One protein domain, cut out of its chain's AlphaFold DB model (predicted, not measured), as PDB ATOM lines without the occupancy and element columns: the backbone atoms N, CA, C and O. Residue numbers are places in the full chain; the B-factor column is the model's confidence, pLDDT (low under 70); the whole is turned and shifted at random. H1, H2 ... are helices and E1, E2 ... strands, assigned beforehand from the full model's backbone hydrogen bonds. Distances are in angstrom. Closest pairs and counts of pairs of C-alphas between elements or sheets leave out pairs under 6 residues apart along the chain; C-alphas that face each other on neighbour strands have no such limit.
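AT A GLANCE: This is residues 380 to 453 of the 453 residues of the protein "Transglycosylase SLT domain-containing protein" of Alcaligenaceae bacterium (UniProt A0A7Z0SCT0). A small elongated domain in which helix H3 packs beside a two-stranded hairpin, E2 and E3, mostly along E2, while helix H2 crosses H3 on the side away from the hairpin. Toward the other end of the long axis lie a loop formed by residues 380 to 391, its two ends paired with each other, and the short helix H1. The printed part has 74 residues, with three named helices and three named strands in the order E1, H1, E2, E3, H2, H3; the sheet is E2 - E3, antiparallel, and the class is mixed, helices and strands. The whole is compact, with a radius of gyration of the C-alphas of 12.4 A, and the C-alphas span 38 by 24 by 18 A.

IN THESE COORDINATES: E1 is residues 390 to 392, 6.8 A from first to last C-alpha, beginning with C-alpha 390 at (-28.609, 13.195, 39.647). H1, residues 398 to 403, measures 9.1 A. E2, residues 405 to 408, measures 9.6 A, and E3, residues 411 to 414, 9.7 A. H2, residues 420 to 432, is the longest helix at 18.2 A, ending with C-alpha 432 at (-1.496, 13.781, 38.686). H3, residues 439 to 448, measures 14.1 A and ends with C-alpha 448 at (-12.575, 18.527, 24.392).

HOW THE PARTS SIT: Residues 380 to 381 pair antiparallel with residues 390 to 391 of E1, which pairs with no named strand. E1 and H1 are apart, and H1 touches no helix. The closest C-alphas of H1 and E3, those of Asp 403 and Lys 414, are 6.6 A apart. E2 and E3 form a hairpin, antiparallel with 146 degrees between their directions; N 406 and O 413 are 3.0 A apart and N 413 and O 406 2.8 A, both within hydrogen-bond range. H3 and E2 have 8 pairs of C-alphas within 8 A, the closest being those of Val 406 and Gln 440 at 5.8 A. H2 touches H3 with residues 422 to 427 alone, and the closest C-alphas, those of Ile 426 and Ile 442, are 6.2 A apart. Their lines are about perpendicular, at 79 degrees. H2 is apart from E2. In H2 and H3 every O i to N i+4 pair is within hydrogen-bond range; in H1 1 of 2 is.

THE WHOLE: The two C-alphas farthest apart, those of Phe 386 and Ala 432, are 39.5 A apart. The printed part has no cut and ends at Gln 453, the chain's last residue. The link from H2 to H3 is short, with 6 residues; the other links between named elements are tight. The mean pLDDT of the printed part is 91.0, and no printed residue is under 70.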
ATOM      1  N   ALA A 380     -24.220  11.333  38.162       94.12
ATOM      2  CA  ALA A 380     -24.673  11.398  36.780       94.12
ATOM      3  C   ALA A 380     -26.200  11.316  36.725       94.12
ATOM      4  O   ALA A 380     -26.846  10.809  37.648       94.12
ATOM      5  N   LYS A 381     -26.765  11.822  35.632       94.88
ATOM      6  CA  LYS A 381     -28.197  11.777  35.372       94.88
ATOM      7  C   LYS A 381     -28.608  10.374  34.985       94.88
ATOM      8  O   LYS A 381     -27.989   9.769  34.111       94.88
ATOM      9  N   VAL A 382     -29.654   9.871  35.629       93.88
ATOM     10  CA  VAL A 382     -30.248   8.567  35.326       93.88
ATOM     11  C   VAL A 382     -31.659   8.800  34.794       93.88
ATOM     12  O   VAL A 382     -32.465   9.366  35.526       93.88
ATOM     13  N   PRO A 383     -31.980   8.382  33.557       93.31
ATOM     14  CA  PRO A 383     -33.327   8.539  33.019       93.31
ATOM     15  C   PRO A 383     -34.369   7.770  33.842       93.31
ATOM     16  O   PRO A 383     -34.309   6.543  33.950       93.31
ATOM     17  N   GLU A 384     -35.353   8.479  34.390       88.81
ATOM     18  CA  GLU A 384     -36.519   7.909  35.068       88.81
ATOM     19  C   GLU A 384     -37.824   8.449  34.459       88.81
ATOM     20  O   GLU A 384     -37.842   9.327  33.592       88.81
ATOM     21  N   TRP A 385     -38.969   7.896  34.869       84.25
ATOM     22  CA  TRP A 385     -40.255   8.320  34.320       84.25
ATOM     23  C   TRP A 385     -40.545   9.783  34.701       84.25
ATOM     24  O   TRP A 385     -40.875  10.074  35.846       84.25
ATOM     25  N   PHE A 386     -40.440  10.678  33.708       86.00
ATOM     26  CA  PHE A 386     -40.622  12.141  33.779       86.00
ATOM     27  C   PHE A 386     -39.505  12.961  34.441       86.00
ATOM     28  O   PHE A 386     -39.639  14.185  34.515       86.00
ATOM     29  N   THR A 387     -38.418  12.346  34.903       90.31
ATOM     30  CA  THR A 387     -37.330  13.059  35.587       90.31
ATOM     31  C   THR A 387     -35.987  12.404  35.327       90.31
ATOM     32  O   THR A 387     -35.926  11.184  35.258       90.31
ATOM     33  N   ASP A 388     -34.919  13.202  35.345       92.38
ATOM     34  CA  ASP A 388     -33.541  12.714  35.238       92.38
ATOM     35  C   ASP A 388     -32.753  13.111  36.498       92.38
ATOM     36  O   ASP A 388     -32.015  14.113  36.487       92.38
ATOM     37  N   PRO A 389     -32.975  12.405  37.628       89.81
ATOM     38  CA  PRO A 389     -32.291  12.695  38.878       89.81
ATOM     39  C   PRO A 389     -30.779  12.508  38.744       89.81
ATOM     40  O   PRO A 389     -30.298  11.581  38.092       89.81
ATOM     41  N   ASP A 390     -30.036  13.380  39.418       88.81
ATOM     42  CA  ASP A 390     -28.609  13.195  39.647       88.81
ATOM     43  C   ASP A 390     -28.427  12.161  40.764       88.81
ATOM     44  O   ASP A 390     -28.839  12.374  41.905       88.81
ATOM     45  N   ILE A 391     -27.844  11.014  40.418       86.19
ATOM     46  CA  ILE A 391     -27.596   9.907  41.343       86.19
ATOM     47  C   ILE A 391     -26.078   9.722  41.470       86.19
ATOM     48  O   ILE A 391     -25.381   9.754  40.450       86.19
ATOM     49  N   PRO A 392     -25.527   9.503  42.681       87.06
ATOM     50  CA  PRO A 392     -24.119   9.161  42.837       87.06
ATOM     51  C   PRO A 392     -23.779   7.900  42.049       87.06
ATOM     52  O   PRO A 392     -24.390   6.845  42.237       87.06
ATOM     53  N   VAL A 393     -22.764   7.989  41.193       88.25
ATOM     54  CA  VAL A 393     -22.332   6.896  40.305       88.25
ATOM     55  C   VAL A 393     -21.967   5.649  41.116       88.25
ATOM     56  O   VAL A 393     -22.235   4.521  40.706       88.25
ATOM     57  N   ALA A 394     -21.441   5.854  42.328       81.38
ATOM     58  CA  ALA A 394     -21.072   4.816  43.286       81.38
ATOM     59  C   ALA A 394     -22.227   3.894  43.738       81.38
ATOM     60  O   ALA A 394     -21.955   2.804  44.239       81.38
ATOM     61  N   VAL A 395     -23.492   4.313  43.590       78.88
ATOM     62  CA  VAL A 395     -24.674   3.541  44.034       78.88
ATOM     63  C   VAL A 395     -25.623   3.153  42.904       78.88
ATOM     64  O   VAL A 395     -26.702   2.615  43.161       78.88
ATOM     65  N   MET A 396     -25.258   3.449  41.659       85.75
ATOM     66  CA  MET A 396     -26.082   3.099  40.510       85.75
ATOM     67  C   MET A 396     -26.103   1.581  40.301       85.75
ATOM     68  O   MET A 396     -25.082   0.896  40.418       85.75
ATOM     69  N   THR A 397     -27.269   1.039  39.952       82.75
ATOM     70  CA  THR A 397     -27.367  -0.350  39.484       82.75
ATOM     71  C   THR A 397     -26.710  -0.506  38.105       82.75
ATOM     72  O   THR A 397     -26.517   0.488  37.402       82.75
ATOM     73  N   PRO A 398     -26.390  -1.738  37.660       85.62
ATOM     74  CA  PRO A 398     -25.874  -1.962  36.307       85.62
ATOM     75  C   PRO A 398     -26.772  -1.388  35.203       85.62
ATOM     76  O   PRO A 398     -26.259  -0.824  34.240       85.62
ATOM     77  N   ASP A 399     -28.094  -1.477  35.371       86.88
ATOM     78  CA  ASP A 399     -29.062  -0.930  34.416       86.88
ATOM     79  C   ASP A 399     -29.039   0.605  34.424       86.88
ATOM     80  O   ASP A 399     -28.988   1.229  33.368       86.88
ATOM     81  N   GLN A 400     -28.985   1.225  35.608       91.06
ATOM     82  CA  GLN A 400     -28.854   2.680  35.722       91.06
ATOM     83  C   GLN A 400     -27.539   3.174  35.106       91.06
ATOM     84  O   GLN A 400     -27.544   4.157  34.374       91.06
ATOM     85  N   LEU A 401     -26.424   2.472  35.336       91.00
ATOM     86  CA  LEU A 401     -25.126   2.795  34.735       91.00
ATOM     87  C   LEU A 401     -25.140   2.703  33.205       91.00
ATOM     88  O   LEU A 401     -24.411   3.449  32.551       91.00
ATOM     89  N   ALA A 402     -25.933   1.795  32.631       92.69
ATOM     90  CA  ALA A 402     -26.006   1.613  31.184       92.69
ATOM     91  C   ALA A 402     -26.575   2.851  30.470       92.69
ATOM     92  O   ALA A 402     -26.110   3.204  29.378       92.69
ATOM     93  N   ASP A 403     -27.533   3.518  31.114       94.69
ATOM     94  CA  ASP A 403     -28.230   4.692  30.590       94.69
ATOM     95  C   ASP A 403     -27.803   6.020  31.219       94.69
ATOM     96  O   ASP A 403     -28.188   7.077  30.717       94.69
ATOM     97  N   ALA A 404     -26.968   5.981  32.257       96.75
ATOM     98  CA  ALA A 404     -26.456   7.171  32.914       96.75
ATOM     99  C   ALA A 404     -25.694   8.082  31.943       96.75
ATOM    100  O   ALA A 404     -24.925   7.628  31.080       96.75
ATOM    101  N   TYR A 405     -25.865   9.387  32.122       97.50
ATOM    102  CA  TYR A 405     -25.222  10.399  31.298       97.50
ATOM    103  C   TYR A 405     -24.858  11.650  32.099       97.50
ATOM    104  O   TYR A 405     -25.366  11.906  33.188       97.50
ATOM    105  N   VAL A 406     -23.957  12.444  31.536       97.31
ATOM    106  CA  VAL A 406     -23.631  13.795  32.006       97.31
ATOM    107  C   VAL A 406     -23.854  14.788  30.875       97.31
ATOM    108  O   VAL A 406     -23.899  14.395  29.709       97.31
ATOM    109  N   VAL A 407     -24.006  16.070  31.202       96.75
ATOM    110  CA  VAL A 407     -24.232  17.120  30.201       96.75
ATOM    111  C   VAL A 407     -22.944  17.911  30.007       96.75
ATOM    112  O   VAL A 407     -22.425  18.511  30.949       96.75
ATOM    113  N   VAL A 408     -22.432  17.928  28.779       96.75
ATOM    114  CA  VAL A 408     -21.232  18.683  28.391       96.75
ATOM    115  C   VAL A 408     -21.619  19.635  27.271       96.75
ATOM    116  O   VAL A 408     -22.075  19.194  26.225       96.75
ATOM    117  N   ASP A 409     -21.472  20.940  27.502       93.62
ATOM    118  CA  ASP A 409     -21.819  21.993  26.532       93.62
ATOM    119  C   ASP A 409     -23.259  21.907  25.977       93.62
ATOM    120  O   ASP A 409     -23.543  22.342  24.864       93.62
ATOM    121  N   GLY A 410     -24.190  21.371  26.776       93.00
ATOM    122  CA  GLY A 410     -25.596  21.180  26.402       93.00
ATOM    123  C   GLY A 410     -25.905  19.839  25.730       93.00
ATOM    124  O   GLY A 410     -27.081  19.524  25.566       93.00
ATOM    125  N   ASP A 411     -24.889  19.035  25.410       95.19
ATOM    126  CA  ASP A 411     -25.050  17.702  24.834       95.19
ATOM    127  C   ASP A 411     -25.003  16.610  25.908       95.19
ATOM    128  O   ASP A 411     -24.164  16.626  26.815       95.19
ATOM    129  N   GLU A 412     -25.864  15.605  25.762       96.44
ATOM    130  CA  GLU A 412     -25.826  14.398  26.586       96.44
ATOM    131  C   GLU A 412     -24.644  13.504  26.195       96.44
ATOM    132  O   GLU A 412     -24.470  13.097  25.040       96.44
ATOM    133  N   VAL A 413     -23.833  13.148  27.187       97.12
ATOM    134  CA  VAL A 413     -22.717  12.215  27.052       97.12
ATOM    135  C   VAL A 413     -22.987  11.009  27.939       97.12
ATOM    136  O   VAL A 413     -22.814  11.067  29.157       97.12
ATOM    137  N   LYS A 414     -23.394   9.890  27.327       96.94
ATOM    138  CA  LYS A 414     -23.572   8.620  28.046       96.94
ATOM    139  C   LYS A 414     -22.251   8.167  28.659       96.94
ATOM    140  O   LYS A 414     -21.235   8.122  27.958       96.94
ATOM    141  N   LEU A 415     -22.267   7.735  29.918       95.62
ATOM    142  CA  LEU A 415     -21.056   7.269  30.609       95.62
ATOM    143  C   LEU A 415     -20.418   6.065  29.905       95.62
ATOM    144  O   LEU A 415     -19.191   5.939  29.850       95.62
ATOM    145  N   THR A 416     -21.261   5.208  29.327       95.00
ATOM    146  CA  THR A 416     -20.887   4.018  28.550       95.00
ATOM    147  C   THR A 416     -20.284   4.339  27.184       95.00
ATOM    148  O   THR A 416     -19.645   3.474  26.588       95.00
ATOM    149  N   SER A 417     -20.439   5.572  26.689       95.00
ATOM    150  CA  SER A 417     -19.843   6.000  25.416       95.00
ATOM    151  C   SER A 417     -18.353   6.328  25.525       95.00
ATOM    152  O   SER A 417     -17.666   6.371  24.506       95.00
ATOM    153  N   ILE A 418     -17.843   6.534  26.746       96.06
ATOM    154  CA  ILE A 418     -16.440   6.854  27.006       96.06
ATOM    155  C   ILE A 418     -15.653   5.542  27.149       96.06
ATOM    156  O   ILE A 418     -15.888   4.796  28.108       96.06
ATOM    157  N   PRO A 419     -14.683   5.250  26.262       95.31
ATOM    158  CA  PRO A 419     -13.898   4.022  26.337       95.31
ATOM    159  C   PRO A 419     -13.153   3.892  27.669       95.31
ATOM    160  O   PRO A 419     -12.556   4.853  28.162       95.31
ATOM    161  N   THR A 420     -13.116   2.685  28.243       90.06
ATOM    162  CA  THR A 420     -12.445   2.425  29.531       90.06
ATOM    163  C   THR A 420     -10.956   2.794  29.504       90.06
ATOM    164  O   THR A 420     -10.422   3.288  30.497       90.06
ATOM    165  N   SER A 421     -10.291   2.606  28.359       91.50
ATOM    166  CA  SER A 421      -8.902   3.019  28.120       91.50
ATOM    167  C   SER A 421      -8.729   4.536  28.257       91.50
ATOM    168  O   SER A 421      -7.853   4.998  28.986       91.50
ATOM    169  N   GLN A 422      -9.596   5.315  27.608       95.31
ATOM    170  CA  GLN A 422      -9.575   6.777  27.657       95.31
ATOM    171  C   GLN A 422      -9.924   7.289  29.052       95.31
ATOM    172  O   GLN A 422      -9.235   8.160  29.585       95.31
ATOM    173  N   ARG A 423     -10.933   6.685  29.685       93.81
ATOM    174  CA  ARG A 423     -11.313   6.952  31.073       93.81
ATOM    175  C   ARG A 423     -10.119   6.796  32.016       93.81
ATOM    176  O   ARG A 423      -9.842   7.705  32.797       93.81
ATOM    177  N   ALA A 424      -9.366   5.701  31.905       87.50
ATOM    178  CA  ALA A 424      -8.177   5.463  32.722       87.50
ATOM    179  C   ALA A 424      -7.076   6.516  32.488       87.50
ATOM    180  O   ALA A 424      -6.485   7.020  33.443       87.50
ATOM    181  N   VAL A 425      -6.832   6.900  31.229       91.81
ATOM    182  CA  VAL A 425      -5.850   7.942  30.881       91.81
ATOM    183  C   VAL A 425      -6.251   9.303  31.451       91.81
ATOM    184  O   VAL A 425      -5.412  10.010  32.013       91.81
ATOM    185  N   ILE A 426      -7.521   9.689  31.317       93.94
ATOM    186  CA  ILE A 426      -8.027  10.969  31.826       93.94
ATOM    187  C   ILE A 426      -7.984  10.986  33.354       93.94
ATOM    188  O   ILE A 426      -7.455  11.937  33.927       93.94
ATOM    189  N   ALA A 427      -8.452   9.919  34.006       87.00
ATOM    190  CA  ALA A 427      -8.392   9.778  35.457       87.00
ATOM    191  C   ALA A 427      -6.952   9.910  35.972       87.00
ATOM    192  O   ALA A 427      -6.703  10.694  36.884       87.00
ATOM    193  N   SER A 428      -5.984   9.247  35.330       84.56
ATOM    194  CA  SER A 428      -4.566   9.365  35.691       84.56
ATOM    195  C   SER A 428      -4.042  10.804  35.571       84.56
ATOM    196  O   SER A 428      -3.308  11.280  36.439       84.56
ATOM    197  N   LYS A 429      -4.450  11.545  34.532       89.31
ATOM    198  CA  LYS A 429      -4.068  12.958  34.355       89.31
ATOM    199  C   LYS A 429      -4.714  13.881  35.387       89.31
ATOM    200  O   LYS A 429      -4.067  14.832  35.825       89.31
ATOM    201  N   LEU A 430      -5.975  13.639  35.743       88.62
ATOM    202  CA  LEU A 430      -6.681  14.388  36.786       88.62
ATOM    203  C   LEU A 430      -6.006  14.174  38.142       88.62
ATOM    204  O   LEU A 430      -5.658  15.144  38.814       88.62
ATOM    205  N   GLN A 431      -5.713  12.915  38.463       82.06
ATOM    206  CA  GLN A 431      -4.998  12.503  39.664       82.06
ATOM    207  C   GLN A 431      -3.625  13.176  39.780       82.06
ATOM    208  O   GLN A 431      -3.330  13.806  40.790       82.06
ATOM    209  N   ALA A 432      -2.816  13.143  38.715       80.38
ATOM    210  CA  ALA A 432      -1.496  13.781  38.686       80.38
ATOM    211  C   ALA A 432      -1.539  15.309  38.899       80.38
ATOM    212  O   ALA A 432      -0.521  15.919  39.218       80.38
ATOM    213  N   ARG A 433      -2.706  15.937  38.707       86.12
ATOM    214  CA  ARG A 433      -2.938  17.374  38.910       86.12
ATOM    215  C   ARG A 433      -3.689  17.684  40.208       86.12
ATOM    216  O   ARG A 433      -4.032  18.842  40.423       86.12
ATOM    217  N   GLY A 434      -3.971  16.677  41.039       77.12
ATOM    218  CA  GLY A 434      -4.768  16.833  42.257       77.12
ATOM    219  C   GLY A 434      -6.200  17.309  41.993       77.12
ATOM    220  O   GLY A 434      -6.801  17.944  42.854       77.12
ATOM    221  N   MET A 435      -6.735  17.067  40.792       80.25
ATOM    222  CA  MET A 435      -8.108  17.433  40.451       80.25
ATOM    223  C   MET A 435      -9.084  16.306  40.811       80.25
ATOM    224  O   MET A 435      -8.721  15.131  40.673       80.25
ATOM    225  N   PRO A 436     -10.334  16.637  41.196       77.00
ATOM    226  CA  PRO A 436     -11.388  15.650  41.393       77.00
ATOM    227  C   PRO A 436     -11.585  14.785  40.146       77.00
ATOM    228  O   PRO A 436     -11.548  15.274  39.012       77.00
ATOM    229  N   ILE A 437     -11.794  13.490  40.367       85.94
ATOM    230  CA  ILE A 437     -12.065  12.519  39.310       85.94
ATOM    231  C   ILE A 437     -13.560  12.232  39.350       85.94
ATOM    232  O   ILE A 437     -13.985  11.411  40.155       85.94
ATOM    233  N   THR A 438     -14.319  12.939  38.517       90.88
ATOM    234  CA  THR A 438     -15.768  12.761  38.357       90.88
ATOM    235  C   THR A 438     -16.114  12.429  36.910       90.88
ATOM    236  O   THR A 438     -15.377  12.795  35.987       90.88
ATOM    237  N   GLU A 439     -17.249  11.774  36.695       93.69
ATOM    238  CA  GLU A 439     -17.799  11.455  35.381       93.69
ATOM    239  C   GLU A 439     -17.980  12.708  34.521       93.69
ATOM    240  O   GLU A 439     -17.561  12.721  33.362       93.69
ATOM    241  N   GLN A 440     -18.485  13.793  35.116       95.06
ATOM    242  CA  GLN A 440     -18.593  15.104  34.469       95.06
ATOM    243  C   GLN A 440     -17.235  15.561  33.921       95.06
ATOM    244  O   GLN A 440     -17.099  15.894  32.743       95.06
ATOM    245  N   ARG A 441     -16.189  15.519  34.754       94.06
ATOM    246  CA  ARG A 441     -14.860  16.001  34.368       94.06
ATOM    247  C   ARG A 441     -14.188  15.104  33.332       94.06
ATOM    248  O   ARG A 441     -13.444  15.588  32.475       94.06
ATOM    249  N   ILE A 442     -14.429  13.798  33.415       95.56
ATOM    250  CA  ILE A 442     -13.944  12.831  32.431       95.56
ATOM    251  C   ILE A 442     -14.602  13.095  31.074       95.56
ATOM    252  O   ILE A 442     -13.892  13.170  30.070       95.56
ATOM    253  N   ALA A 443     -15.920  13.296  31.046       96.88
ATOM    254  CA  ALA A 443     -16.663  13.592  29.828       96.88
ATOM    255  C   ALA A 443     -16.215  14.910  29.186       96.88
ATOM    256  O   ALA A 443     -15.901  14.916  27.999       96.88
ATOM    257  N   GLU A 444     -16.081  15.992  29.959       96.38
ATOM    258  CA  GLU A 444     -15.574  17.285  29.471       96.38
ATOM    259  C   GLU A 444     -14.222  17.147  28.763       96.38
ATOM    260  O   GLU A 444     -14.032  17.640  27.651       96.38
ATOM    261  N   LEU A 445     -13.268  16.452  29.391       96.12
ATOM    262  CA  LEU A 445     -11.927  16.282  28.833       96.12
ATOM    263  C   LEU A 445     -11.909  15.351  27.619       96.12
ATOM    264  O   LEU A 445     -11.114  15.563  26.703       96.12
ATOM    265  N   TRP A 446     -12.769  14.335  27.595       97.38
ATOM    266  CA  TRP A 446     -12.906  13.433  26.455       97.38
ATOM    267  C   TRP A 446     -13.550  14.131  25.247       97.38
ATOM    268  O   TRP A 446     -13.056  13.997  24.126       97.38
ATOM    269  N   VAL A 447     -14.594  14.936  25.475       96.44
ATOM    270  CA  VAL A 447     -15.247  15.758  24.444       96.44
ATOM    271  C   VAL A 447     -14.280  16.812  23.910       96.44
ATOM    272  O   VAL A 447     -14.092  16.893  22.695       96.44
ATOM    273  N   ALA A 448     -13.580  17.538  24.788       95.69
ATOM    274  CA  ALA A 448     -12.575  18.527  24.392       95.69
ATOM    275  C   ALA A 448     -11.407  17.916  23.591       95.69
ATOM    276  O   ALA A 448     -10.791  18.597  22.773       95.69
ATOM    277  N   ALA A 449     -11.109  16.629  23.798       94.00
ATOM    278  CA  ALA A 449     -10.100  15.886  23.045       94.00
ATOM    279  C   ALA A 449     -10.605  15.323  21.701       94.00
ATOM    280  O   ALA A 449      -9.848  14.640  21.013       94.00
ATOM    281  N   GLY A 450     -11.861  15.582  21.318       94.88
ATOM    282  CA  GLY A 450     -12.440  15.100  20.062       94.88
ATOM    283  C   GLY A 450     -12.944  13.656  20.112       94.88
ATOM    284  O   GLY A 450     -12.955  12.987  19.083       94.88
ATOM    285  N   ARG A 451     -13.354  13.171  21.293       93.94
ATOM    286  CA  ARG A 451     -13.949  11.836  21.510       93.94
ATOM    287  C   ARG A 451     -13.099  10.665  20.967       93.94
ATOM    288  O   ARG A 451     -13.611   9.835  20.206       93.94
ATOM    289  N   PRO A 452     -11.804  10.570  21.333       88.62
ATOM    290  CA  PRO A 452     -10.946   9.470  20.896       88.62
ATOM    291  C   PRO A 452     -11.496   8.115  21.364       88.62
ATOM    292  O   PRO A 452     -12.089   8.026  22.442       88.62
ATOM    293  N   GLN A 453     -11.292   7.079  20.545       88.19
ATOM    294  CA  GLN A 453     -11.686   5.695  20.848       88.19
ATOM    295  C   GLN A 453     -10.678   4.984  21.761       88.19
ATOM    296  O   GLN A 453      -9.486   5.378  21.775       88.19
TER     297      GLN A 453